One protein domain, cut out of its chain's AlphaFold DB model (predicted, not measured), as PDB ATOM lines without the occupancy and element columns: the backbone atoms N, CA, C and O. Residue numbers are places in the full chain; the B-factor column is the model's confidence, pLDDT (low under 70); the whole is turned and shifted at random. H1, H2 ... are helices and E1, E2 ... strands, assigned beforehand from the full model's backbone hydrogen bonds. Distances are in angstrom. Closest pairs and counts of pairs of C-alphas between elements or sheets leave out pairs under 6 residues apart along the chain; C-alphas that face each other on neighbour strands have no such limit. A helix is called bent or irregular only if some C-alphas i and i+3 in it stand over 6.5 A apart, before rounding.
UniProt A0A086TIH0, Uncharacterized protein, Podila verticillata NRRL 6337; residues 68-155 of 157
ATOM      1  N   MET A  68     116.898 136.397 151.844       90.25
ATOM      2  CA  MET A  68     118.286 136.023 151.585       90.25
ATOM      3  C   MET A  68     119.061 137.234 151.099       90.25
ATOM      4  O   MET A  68     118.527 138.045 150.342       90.25
ATOM      5  N   GLU A  69     120.313 137.354 151.522       94.12
ATOM      6  CA  GLU A  69     121.249 138.303 150.923       94.12
ATOM      7  C   GLU A  69     121.915 137.639 149.726       94.12
ATOM      8  O   GLU A  69     122.301 136.479 149.812       94.12
ATOM      9  N   VAL A  70     121.992 138.362 148.612       94.88
ATOM     10  CA  VAL A  70     122.600 137.873 147.376       94.88
ATOM     11  C   VAL A  70     123.484 138.939 146.748       94.88
ATOM     12  O   VAL A  70     123.205 140.142 146.848       94.88
ATOM     13  N   SER A  71     124.528 138.484 146.072       96.44
ATOM     14  CA  SER A  71     125.490 139.293 145.341       96.44
ATOM     15  C   SER A  71     125.184 139.263 143.847       96.44
ATOM     16  O   SER A  71     124.986 138.212 143.238       96.44
ATOM     17  N   PHE A  72     125.162 140.440 143.234       94.62
ATOM     18  CA  PHE A  72     125.108 140.614 141.789       94.62
ATOM     19  C   PHE A  72     126.517 140.843 141.268       94.62
ATOM     20  O   PHE A  72     127.201 141.738 141.755       94.62
ATOM     21  N   VAL A  73     126.933 140.062 140.278       92.88
ATOM     22  CA  VAL A  73     128.286 140.030 139.711       92.88
ATOM     23  C   VAL A  73     128.258 140.204 138.189       92.88
ATOM     24  O   VAL A  73     127.206 140.124 137.549       92.88
ATOM     25  N   GLY A  74     129.422 140.466 137.587       88.31
ATOM     26  CA  GLY A  74     129.549 140.684 136.139       88.31
ATOM     27  C   GLY A  74     129.072 142.065 135.676       88.31
ATOM     28  O   GLY A  74     128.784 142.257 134.492       88.31
ATOM     29  N   ILE A  75     128.997 143.026 136.603       86.12
ATOM     30  CA  ILE A  75     128.551 144.402 136.358       86.12
ATOM     31  C   ILE A  75     129.515 145.121 135.401       86.12
ATOM     32  O   ILE A  75     129.074 145.855 134.507       86.12
ATOM     33  N   GLU A  76     130.828 144.895 135.542       75.88
ATOM     34  CA  GLU A  76     131.835 145.515 134.674       75.88
ATOM     35  C   GLU A  76     131.688 145.113 133.201       75.88
ATOM     36  O   GLU A  76     131.863 145.952 132.316       75.88
ATOM     37  N   ASN A  77     131.272 143.872 132.940       70.38
ATOM     38  CA  ASN A  77     131.197 143.298 131.597       70.38
ATOM     39  C   ASN A  77     129.958 143.764 130.813       70.38
ATOM     40  O   ASN A  77     129.876 143.566 129.601       70.38
ATOM     41  N   ARG A  78     128.979 144.401 131.475       66.12
ATOM     42  CA  ARG A  78     127.682 144.778 130.879       66.12
ATOM     43  C   ARG A  78     127.357 146.268 131.011       66.12
ATOM     44  O   ARG A  78     126.240 146.653 131.352       66.12
ATOM     45  N   ARG A  79     128.319 147.113 130.613       64.44
ATOM     46  CA  ARG A  79     128.219 148.592 130.540       64.44
ATOM     47  C   ARG A  79     128.284 149.317 131.892       64.44
ATOM     48  O   ARG A  79     127.751 150.419 131.992       64.44
ATOM     49  N   ARG A  80     128.937 148.718 132.902       71.44
ATOM     50  CA  ARG A  80     129.185 149.320 134.229       71.44
ATOM     51  C   ARG A  80     127.931 149.971 134.815       71.44
ATOM     52  O   ARG A  80     127.889 151.177 135.051       71.44
ATOM     53  N   HIS A  81     126.871 149.187 134.991       81.88
ATOM     54  CA  HIS A  81     125.679 149.727 135.631       81.88
ATOM     55  C   HIS A  81     125.966 150.076 137.099       81.88
ATOM     56  O   HIS A  81     126.538 149.280 137.837       81.88
ATOM     57  N   THR A  82     125.543 151.260 137.524       85.69
ATOM     58  CA  THR A  82     125.544 151.649 138.936       85.69
ATOM     59  C   THR A  82     124.166 151.369 139.517       85.69
ATOM     60  O   THR A  82     123.180 151.948 139.063       85.69
ATOM     61  N   PHE A  83     124.110 150.462 140.486       89.62
ATOM     62  CA  PHE A  83     122.933 150.167 141.284       89.62
ATOM     63  C   PHE A  83     122.800 151.198 142.405       89.62
ATOM     64  O   PHE A  83     123.771 151.577 143.056       89.62
ATOM     65  N   ASN A  84     121.572 151.626 142.651       90.62
ATOM     66  CA  ASN A  84     121.227 152.515 143.752       90.62
ATOM     67  C   ASN A  84     119.894 152.062 144.382       90.62
ATOM     68  O   ASN A  84     119.224 151.192 143.815       90.62
ATOM     69  N   PRO A  85     119.491 152.623 145.538       91.25
ATOM     70  CA  PRO A  85     118.245 152.245 146.207       91.25
ATOM     71  C   PRO A  85     116.981 152.388 145.345       91.25
ATOM     72  O   PRO A  85     116.028 151.641 145.548       91.25
ATOM     73  N   ASP A  86     116.991 153.306 144.375       90.69
ATOM     74  CA  ASP A  86     115.850 153.611 143.502       90.69
ATOM     75  C   ASP A  86     115.819 152.743 142.234       90.69
ATOM     76  O   ASP A  86     114.876 152.793 141.438       90.69
ATOM     77  N   THR A  87     116.856 151.931 142.018       89.81
ATOM     78  CA  THR A  87     116.955 151.060 140.853       89.81
ATOM     79  C   THR A  87     115.939 149.938 140.992       89.81
ATOM     80  O   THR A  87     116.036 149.082 141.870       89.81
ATOM     81  N   LYS A  88     114.975 149.894 140.073       92.81
ATOM     82  CA  LYS A  88     114.059 148.761 139.970       92.81
ATOM     83  C   LYS A  88     114.781 147.569 139.361       92.81
ATOM     84  O   LYS A  88     115.208 147.619 138.206       92.81
ATOM     85  N   VAL A  89     114.880 146.504 140.146       94.62
ATOM     86  CA  VAL A  89     115.544 145.252 139.788       94.62
ATOM     87  C   VAL A  89     114.526 144.115 139.765       94.62
ATOM     88  O   VAL A  89     113.650 144.061 140.626       94.62
ATOM     89  N   LYS A  90     114.674 143.178 138.825       94.75
ATOM     90  CA  LYS A  90     114.047 141.852 138.891       94.75
ATOM     91  C   LYS A  90     115.076 140.754 138.628       94.75
ATOM     92  O   LYS A  90     116.069 140.977 137.931       94.75
ATOM     93  N   LEU A  91     114.807 139.576 139.178       94.38
ATOM     94  CA  LEU A  91     115.558 138.352 138.920       94.38
ATOM     95  C   LEU A  91     114.779 137.479 137.941       94.38
ATOM     96  O   LEU A  91     113.556 137.391 138.045       94.38
ATOM     97  N   GLU A  92     115.488 136.844 137.018       92.56
ATOM     98  CA  GLU A  92     114.905 135.967 136.001       92.56
ATOM     99  C   GLU A  92     115.826 134.774 135.782       92.56
ATOM    100  O   GLU A  92     117.047 134.922 135.670       92.56
ATOM    101  N   ARG A  93     115.251 133.577 135.758       89.25
ATOM    102  CA  ARG A  93     115.954 132.359 135.372       89.25
ATOM    103  C   ARG A  93     116.520 132.490 133.951       89.25
ATOM    104  O   ARG A  93     115.858 132.980 133.044       89.25
ATOM    105  N   ASP A  94     117.753 132.025 133.755       83.44
ATOM    106  CA  ASP A  94     118.308 131.851 132.413       83.44
ATOM    107  C   ASP A  94     117.963 130.453 131.879       83.44
ATOM    108  O   ASP A  94     118.659 129.484 132.184       83.44
ATOM    109  N   ASP A  95     116.860 130.326 131.140       68.06
ATOM    110  CA  ASP A  95     116.400 129.037 130.597       68.06
ATOM    111  C   ASP A  95     117.255 128.502 129.437       68.06
ATOM    112  O   ASP A  95     117.239 127.303 129.182       68.06
ATOM    113  N   ASP A  96     118.059 129.354 128.796       67.00
ATOM    114  CA  ASP A  96     118.923 128.973 127.665       67.00
ATOM    115  C   ASP A  96     120.259 128.356 128.101       67.00
ATOM    116  O   ASP A  96     121.119 128.015 127.287       67.00
ATOM    117  N   SER A  97     120.476 128.258 129.407       59.97
ATOM    118  CA  SER A  97     121.707 127.722 129.959       59.97
ATOM    119  C   SER A  97     121.584 126.204 130.120       59.97
ATOM    120  O   SER A  97     120.581 125.714 130.634       59.97
ATOM    121  N   SER A  98     122.587 125.466 129.629       55.66
ATOM    122  CA  SER A  98     122.649 123.993 129.592       55.66
ATOM    123  C   SER A  98     122.036 123.332 130.831       55.66
ATOM    124  O   SER A  98     122.277 123.810 131.943       55.66
ATOM    125  N   GLU A  99     121.291 122.232 130.653       48.16
ATOM    126  CA  GLU A  99     120.666 121.463 131.742       48.16
ATOM    127  C   GLU A  99     121.600 121.347 132.962       48.16
ATOM    128  O   GLU A  99     122.703 120.810 132.873       48.16
ATOM    129  N   GLY A 100     121.186 121.919 134.099       56.62
ATOM    130  CA  GLY A 100     121.988 121.983 135.333       56.62
ATOM    131  C   GLY A 100     122.572 123.360 135.665       56.62
ATOM    132  O   GLY A 100     123.100 123.560 136.759       56.62
ATOM    133  N   SER A 101     122.438 124.339 134.775       66.38
ATOM    134  CA  SER A 101     122.834 125.712 135.056       66.38
ATOM    135  C   SER A 101     121.892 126.394 136.063       66.38
ATOM    136  O   SER A 101     120.683 126.522 135.856       66.38
ATOM    137  N   ASN A 102     122.475 126.900 137.152       79.25
ATOM    138  CA  ASN A 102     121.779 127.697 138.165       79.25
ATOM    139  C   ASN A 102     121.763 129.194 137.834       79.25
ATOM    140  O   ASN A 102     121.487 130.002 138.713       79.25
ATOM    141  N   VAL A 103     122.055 129.587 136.592       88.75
ATOM    142  CA  VAL A 103     122.212 130.999 136.232       88.75
ATOM    143  C   VAL A 103     120.897 131.766 136.434       88.75
ATOM    144  O   VAL A 103     119.808 131.331 136.038       88.75
ATOM    145  N   ILE A 104     121.014 132.921 137.091       93.06
ATOM    146  CA  ILE A 104     119.934 133.884 137.321       93.06
ATOM    147  C   ILE A 104     120.407 135.244 136.806       93.06
ATOM    148  O   ILE A 104     121.420 135.779 137.264       93.06
ATOM    149  N   LYS A 105     119.664 135.800 135.850       93.25
ATOM    150  CA  LYS A 105     119.872 137.135 135.288       93.25
ATOM    151  C   LYS A 105     119.324 138.192 136.240       93.25
ATOM    152  O   LYS A 105     118.242 138.052 136.807       93.25
ATOM    153  N   VAL A 106     120.050 139.295 136.337       94.19
ATOM    154  CA  VAL A 106     119.634 140.522 137.018       94.19
ATOM    155  C   VAL A 106     119.236 141.534 135.952       94.19
ATOM    156  O   VAL A 106     120.068 141.976 135.147       94.19
ATOM    157  N   LEU A 107     117.960 141.909 135.937       94.00
ATOM    158  CA  LEU A 107     117.419 142.894 135.009       94.00
ATOM    159  C   LEU A 107     117.065 144.184 135.736       94.00
ATOM    160  O   LEU A 107     116.542 144.156 136.846       94.00
ATOM    161  N   VAL A 108     117.291 145.310 135.066       93.50
ATOM    162  CA  VAL A 108     116.918 146.646 135.543       93.50
ATOM    163  C   VAL A 108     115.945 147.316 134.592       93.50
ATOM    164  O   VAL A 108     116.060 147.175 133.370       93.50
ATOM    165  N   GLU A 109     114.983 148.049 135.145       93.12
ATOM    166  CA  GLU A 109     114.025 148.815 134.351       93.12
ATOM    167  C   GLU A 109     114.685 150.096 133.817       93.12
ATOM    168  O   GLU A 109     115.172 150.935 134.574       93.12
ATOM    169  N   LYS A 110     114.713 150.259 132.489       87.44
ATOM    170  CA  LYS A 110     115.176 151.472 131.802       87.44
ATOM    171  C   LYS A 110     114.192 151.845 130.698       87.44
ATOM    172  O   LYS A 110     114.122 151.151 129.684       87.44
ATOM    173  N   GLY A 111     113.466 152.949 130.881       86.75
ATOM    174  CA  GLY A 111     112.490 153.448 129.903       86.75
ATOM    175  C   GLY A 111     111.378 152.436 129.611       86.75
ATOM    176  O   GLY A 111     111.166 152.086 128.453       86.75
ATOM    177  N   ASN A 112     110.737 151.911 130.663       89.31
ATOM    178  CA  ASN A 112     109.687 150.878 130.612       89.31
ATOM    179  C   ASN A 112     110.108 149.551 129.954       89.31
ATOM    180  O   ASN A 112     109.266 148.753 129.549       89.31
ATOM    181  N   LYS A 113     111.415 149.300 129.825       92.69
ATOM    182  CA  LYS A 113     111.960 148.040 129.315       92.69
ATOM    183  C   LYS A 113     112.923 147.444 130.327       92.69
ATOM    184  O   LYS A 113     113.773 148.146 130.873       92.69
ATOM    185  N   TRP A 114     112.832 146.137 130.526       93.75
ATOM    186  CA  TRP A 114     113.773 145.394 131.356       93.75
ATOM    187  C   TRP A 114     115.030 145.062 130.557       93.75
ATOM    188  O   TRP A 114     114.951 144.506 129.464       93.75
ATOM    189  N   LYS A 115     116.199 145.422 131.090       92.06
ATOM    190  CA  LYS A 115     117.499 145.142 130.471       92.06
ATOM    191  C   LYS A 115     118.373 144.348 131.422       92.06
ATOM    192  O   LYS A 115     118.575 144.757 132.559       92.06
ATOM    193  N   HIS A 116     118.926 143.247 130.934       92.19
ATOM    194  CA  HIS A 116     119.896 142.438 131.663       92.19
ATOM    195  C   HIS A 116     121.219 143.202 131.852       92.19
ATOM    196  O   HIS A 116     121.790 143.705 130.880       92.19
ATOM    197  N   VAL A 117     121.694 143.291 133.097       92.19
ATOM    198  CA  VAL A 117     122.899 144.056 133.473       92.19
ATOM    199  C   VAL A 117     123.894 143.303 134.351       92.19
ATOM    200  O   VAL A 117     125.035 143.737 134.442       92.19
ATOM    201  N   ALA A 118     123.495 142.208 134.993       93.62
ATOM    202  CA  ALA A 118     124.363 141.421 135.864       93.62
ATOM    203  C   ALA A 118     123.805 140.003 136.033       93.62
ATOM    204  O   ALA A 118     122.690 139.715 135.597       93.62
ATOM    205  N   TYR A 119     124.557 139.148 136.711       93.69
ATOM    206  CA  TYR A 119     124.107 137.831 137.155       93.69
ATOM    207  C   TYR A 119     124.098 137.767 138.675       93.69
ATOM    208  O   TYR A 119     124.815 138.525 139.324       93.69
ATOM    209  N   VAL A 120     123.312 136.863 139.248       94.56
ATOM    210  CA  VAL A 120     123.495 136.476 140.652       94.56
ATOM    211  C   VAL A 120     124.744 135.597 140.755       94.56
ATOM    212  O   VAL A 120     124.992 134.777 139.868       94.56
ATOM    213  N   GLU A 121     125.536 135.781 141.809       94.75
ATOM    214  CA  GLU A 121     126.685 134.928 142.118       94.75
ATOM    215  C   GLU A 121     126.278 133.446 142.180       94.75
ATOM    216  O   GLU A 121     125.173 133.119 142.601       94.75
ATOM    217  N   GLY A 122     127.157 132.538 141.745       90.75
ATOM    218  CA  GLY A 122     126.821 131.123 141.553       90.75
ATOM    219  C   GLY A 122     126.258 130.430 142.799       90.75
ATOM    220  O   GLY A 122     125.227 129.757 142.706       90.75
ATOM    221  N   ASP A 123     126.884 130.630 143.959       90.94
ATOM    222  CA  ASP A 123     126.441 130.019 145.218       90.94
ATOM    223  C   ASP A 123     125.097 130.589 145.686       90.94
ATOM    224  O   ASP A 123     124.188 129.834 146.045       90.94
ATOM    225  N   ASP A 124     124.928 131.907 145.593       93.00
ATOM    226  CA  ASP A 124     123.671 132.589 145.903       93.00
ATOM    227  C   ASP A 124     122.548 132.148 144.960       93.00
ATOM    228  O   ASP A 124     121.413 131.912 145.382       93.00
ATOM    229  N   ALA A 125     122.861 131.982 143.677       91.75
ATOM    230  CA  ALA A 125     121.917 131.537 142.669       91.75
ATOM    231  C   ALA A 125     121.469 130.095 142.934       91.75
ATOM    232  O   ALA A 125     120.272 129.806 142.923       91.75
ATOM    233  N   MET A 126     122.403 129.201 143.268       88.94
ATOM    234  CA  MET A 126     122.092 127.837 143.696       88.94
ATOM    235  C   MET A 126     121.192 127.824 144.940       88.94
ATOM    236  O   MET A 126     120.249 127.034 145.011       88.94
ATOM    237  N   GLN A 127     121.442 128.693 145.923       88.44
ATOM    238  CA  GLN A 127     120.578 128.794 147.100       88.44
ATOM    239  C   GLN A 127     119.180 129.303 146.737       88.44
ATOM    240  O   GLN A 127     118.192 128.676 147.117       88.44
ATOM    241  N   LEU A 128     119.071 130.376 145.949       89.25
ATOM    242  CA  LEU A 128     117.779 130.922 145.517       89.25
ATOM    243  C   LEU A 128     116.941 129.869 144.784       89.25
ATOM    244  O   LEU A 128     115.731 129.769 145.003       89.25
ATOM    245  N   ARG A 129     117.590 129.045 143.956       85.62
ATOM    246  CA  ARG A 129     116.963 127.923 143.250       85.62
ATOM    247  C   ARG A 129     116.379 126.883 144.195       85.62
ATOM    248  O   ARG A 129     115.252 126.454 143.967       85.62
ATOM    249  N   LYS A 130     117.090 126.524 145.270       83.50
ATOM    250  CA  LYS A 130     116.599 125.567 146.280       83.50
ATOM    251  C   LYS A 130     115.302 126.035 146.945       83.50
ATOM    252  O   LYS A 130     114.438 125.211 147.221       83.50
ATOM    253  N   TYR A 131     115.143 127.341 147.164       77.12
ATOM    254  CA  TYR A 131     113.930 127.903 147.774       77.12
ATOM    255  C   TYR A 131     112.793 128.185 146.771       77.12
ATOM    256  O   TYR A 131     111.668 128.472 147.181       77.12
ATOM    257  N   GLY A 132     113.055 128.088 145.463       66.69
ATOM    258  CA  GLY A 132     112.040 127.947 144.410       66.69
ATOM    259  C   GLY A 132     111.097 129.133 144.161       66.69
ATOM    260  O   GLY A 132     110.136 128.975 143.415       66.69
ATOM    261  N   LYS A 133     111.312 130.306 144.775       76.50
ATOM    262  CA  LYS A 133     110.370 131.444 144.707       76.50
ATOM    263  C   LYS A 133     111.060 132.810 144.774       76.50
ATOM    264  O   LYS A 133     110.746 133.595 145.662       76.50
ATOM    265  N   TYR A 134     112.007 133.100 143.883       88.56
ATOM    266  CA  TYR A 134     112.698 134.402 143.849       88.56
ATOM    267  C   TYR A 134     112.205 135.343 142.738       88.56
ATOM    268  O   TYR A 134     112.386 136.557 142.835       88.56
ATOM    269  N   GLU A 135     111.572 134.814 141.691       89.62
ATOM    270  CA  GLU A 135     111.026 135.629 140.604       89.62
ATOM    271  C   GLU A 135     109.824 136.443 141.090       89.62
ATOM    272  O   GLU A 135     108.994 135.965 141.863       89.62
ATOM    273  N   GLY A 136     109.766 137.714 140.690       87.56
ATOM    274  CA  GLY A 136     108.729 138.647 141.144       87.56
ATOM    275  C   GLY A 136     108.802 139.023 142.629       87.56
ATOM    276  O   GLY A 136     107.978 139.808 143.099       87.56
ATOM    277  N   LYS A 137     109.779 138.507 143.386       90.88
ATOM    278  CA  LYS A 137     109.959 138.889 144.786       90.88
ATOM    279  C   LYS A 137     110.523 140.293 144.912       90.88
ATOM    280  O   LYS A 137     111.272 140.777 144.066       90.88
ATOM    281  N   ARG A 138     110.184 140.938 146.029       90.88
ATOM    282  CA  ARG A 138     110.745 142.240 146.383       90.88
ATOM    283  C   ARG A 138     112.250 142.100 146.599       90.88
ATOM    284  O   ARG A 138     112.693 141.193 147.306       90.88
ATOM    285  N   LEU A 139     113.005 143.044 146.048       94.25
ATOM    286  CA  LEU A 139     114.433 143.203 146.285       94.25
ATOM    287  C   LEU A 139     114.692 144.506 147.045       94.25
ATOM    288  O   LEU A 139     114.047 145.517 146.774       94.25
ATOM    289  N   LYS A 140     115.628 144.494 147.997       94.44
ATOM    290  CA  LYS A 140     116.088 145.704 148.698       94.44
ATOM    291  C   LYS A 140     117.593 145.853 148.549       94.44
ATOM    292  O   LYS A 140     118.330 144.955 148.945       94.44
ATOM    293  N   PHE A 141     118.026 146.988 148.012       95.62
ATOM    294  CA  PHE A 141     119.439 147.328 147.887       95.62
ATOM    295  C   PHE A 141     120.096 147.437 149.267       95.62
ATOM    296  O   PHE A 141     119.541 148.057 150.177       95.62
ATOM    297  N   ILE A 142     121.266 146.816 149.414       95.75
ATOM    298  CA  ILE A 142     122.114 146.913 150.607       95.75
ATOM    299  C   ILE A 142     123.280 147.862 150.326       95.75
ATOM    300  O   ILE A 142     123.542 148.767 151.111       95.75
ATOM    301  N   GLY A 143     123.972 147.662 149.202       93.25
ATOM    302  CA  GLY A 143     125.139 148.457 148.838       93.25
ATOM    303  C   GLY A 143     125.764 148.017 147.520       93.25
ATOM    304  O   GLY A 143     125.506 146.914 147.033       93.25
ATOM    305  N   GLN A 144     126.593 148.889 146.949       91.12
ATOM    306  CA  GLN A 144     127.404 148.599 145.771       91.12
ATOM    307  C   GLN A 144     128.888 148.605 146.142       91.12
ATOM    308  O   GLN A 144     129.355 149.475 146.873       91.12
ATOM    309  N   TYR A 145     129.611 147.637 145.595       89.19
ATOM    310  CA  TYR A 145     131.052 147.459 145.683       89.19
ATOM    311  C   TYR A 145     131.670 147.590 144.282       89.19
ATOM    312  O   TYR A 145     130.972 147.825 143.294       89.19
ATOM    313  N   GLN A 146     132.994 147.450 144.188       84.44
ATOM    314  CA  GLN A 146     133.746 147.737 142.963       84.44
ATOM    315  C   GLN A 146     133.247 146.956 141.733       84.44
ATOM    316  O   GLN A 146     133.110 147.536 140.659       84.44
ATOM    317  N   THR A 147     132.940 145.668 141.900       87.50
ATOM    318  CA  THR A 147     132.501 144.756 140.824       87.50
ATOM    319  C   THR A 147     131.177 144.054 141.134       87.50
ATOM    320  O   THR A 147     130.713 143.207 140.369       87.50
ATOM    321  N   SER A 148     130.539 144.400 142.257       92.25
ATOM    322  CA  SER A 148     129.330 143.722 142.717       92.25
ATOM    323  C   SER A 148     128.329 144.653 143.392       92.25
ATOM    324  O   SER A 148     128.652 145.768 143.793       92.25
ATOM    325  N   ALA A 149     127.086 144.201 143.526       94.38
ATOM    326  CA  ALA A 149     126.064 144.869 144.327       94.38
ATOM    327  C   ALA A 149     125.335 143.845 145.194       94.38
ATOM    328  O   ALA A 149     125.059 142.744 144.734       94.38
ATOM    329  N   ARG A 150     125.007 144.197 146.438       96.50
ATOM    330  CA  ARG A 150     124.287 143.315 147.364       96.50
ATOM    331  C   ARG A 150     122.830 143.716 147.519       96.50
ATOM    332  O   ARG A 150     122.511 144.899 147.669       96.50
ATOM    333  N   TYR A 151     121.961 142.712 147.550       96.19
ATOM    334  CA  TYR A 151     120.517 142.863 147.698       96.19
ATOM    335  C   TYR A 151     119.938 141.849 148.682       96.19
ATOM    336  O   TYR A 151     120.421 140.727 148.781       96.19
ATOM    337  N   ARG A 152     118.850 142.221 149.363       94.56
ATOM    338  CA  ARG A 152     117.956 141.275 150.047       94.56
ATOM    339  C   ARG A 152     116.834 140.855 149.118       94.56
ATOM    340  O   ARG A 152     116.076 141.715 148.678       94.56
ATOM    341  N   VAL A 153     116.693 139.556 148.886       93.44
ATOM    342  CA  VAL A 153     115.543 138.942 148.215       93.44
ATOM    343  C   VAL A 153     114.570 138.471 149.283       93.44
ATOM    344  O   VAL A 153     114.939 137.660 150.126       93.44
ATOM    345  N   PHE A 154     113.340 138.974 149.276       89.38
ATOM    346  CA  PHE A 154     112.317 138.580 150.248       89.38
ATOM    347  C   PHE A 154     111.591 137.316 149.770       89.38
ATOM    348  O   PHE A 154     110.807 137.368 148.829       89.38
ATOM    349  N   ILE A 155     111.858 136.182 150.416       83.44
ATOM    350  CA  ILE A 155     111.392 134.836 150.037       83.44
ATOM    351  C   ILE A 155     110.132 134.429 150.827       83.44
ATOM    352  O   ILE A 155     109.423 133.509 150.424       83.44
TER     353      ILE A 155
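This is residues 68 to 155 of the 157 residues of an uncharacterized protein of Podila verticillata NRRL 6337 (UniProt A0A086TIH0). A single antiparallel sheet of six strands curls like part of a barrel and folds back on itself, E2 and E3 facing E1, E6 and E5, with the bent strand E4 as the hinge. The one named helix, H1, packs at one end of this sheet, mainly beside E1. The printed part has 88 residues, with named elements in the order E1, E2, E3, E4, H1, E5, E6; across the sheet the order is E2, E3, E4, E1, E6, E5. The class is mixed, helices and strands. The whole is compact, with a radius of gyration of the C-alphas of 12.0 A, and rounded, spanning 30 by 27 by 24 A.

E1, residues 68 to 73, begins at C-alpha 68, (118.286, 136.023, 151.585), and is 16.0 A long. E2, residues 89 to 93, is 13.6 A long. E3, residues 104 to 110, is 19.0 A long. E4, residues 113 to 120, is 19.9 A long and bends by 61 degrees at residue 117. H1, residues 122 to 131, begins at C-alpha 122, (126.821, 131.123, 141.553), and is 14.7 A long. E5, residues 139 to 144, is 14.1 A long. E6, residues 149 to 154, is 16.2 A long and ends at C-alpha 154, (112.317, 138.580, 150.248).

The sheet is strongly twisted, with E2 and E5 as its edge strands. E2, E3 and E4 form a meander, each strand the antiparallel neighbour of the one before; with E1, the antiparallel neighbour of E4, they form a Greek key. In the hairpin of E2 and E3, N 90 and O 107 are 2.9 A apart, within hydrogen-bond range; in that of E3 and E4, N 108 and O 115 are at 2.9 A. The pairing of E4 is staggered: residues 113 to 119 pair with E3, and residues 119 to 120 with E1, where N 73 and O 119 are at 2.8 A. E1 and E6 are antiparallel, with N 70 and O 151 at 2.8 A. In the hairpin of E5 and E6, N 152 and O 140 are at 2.8 A. Between the edge strands, the closest C-alphas are those of Val 89 and Leu 139, 6.9 A apart. E3 and E6 are apart. H1 is on the sheet at a height of 7.0 A, over none of its strands, but only just: 2 of its 10 C-alphas fall on E4. Its closest C-alpha pair with E1 is Val 70 and Asp 124, 5.6 A apart. In H1 every O i to N i+4 pair is within hydrogen-bond range.

The C-alphas farthest apart, those of Asp 86 and Glu 99, are 34.6 A apart. The printed part has no cut. The link from E1 to E2, residues 74 to 88, is long. The mean pLDDT of the printed part is 86.8; residues 78 to 79, 95 to 101 and 132 are under 70.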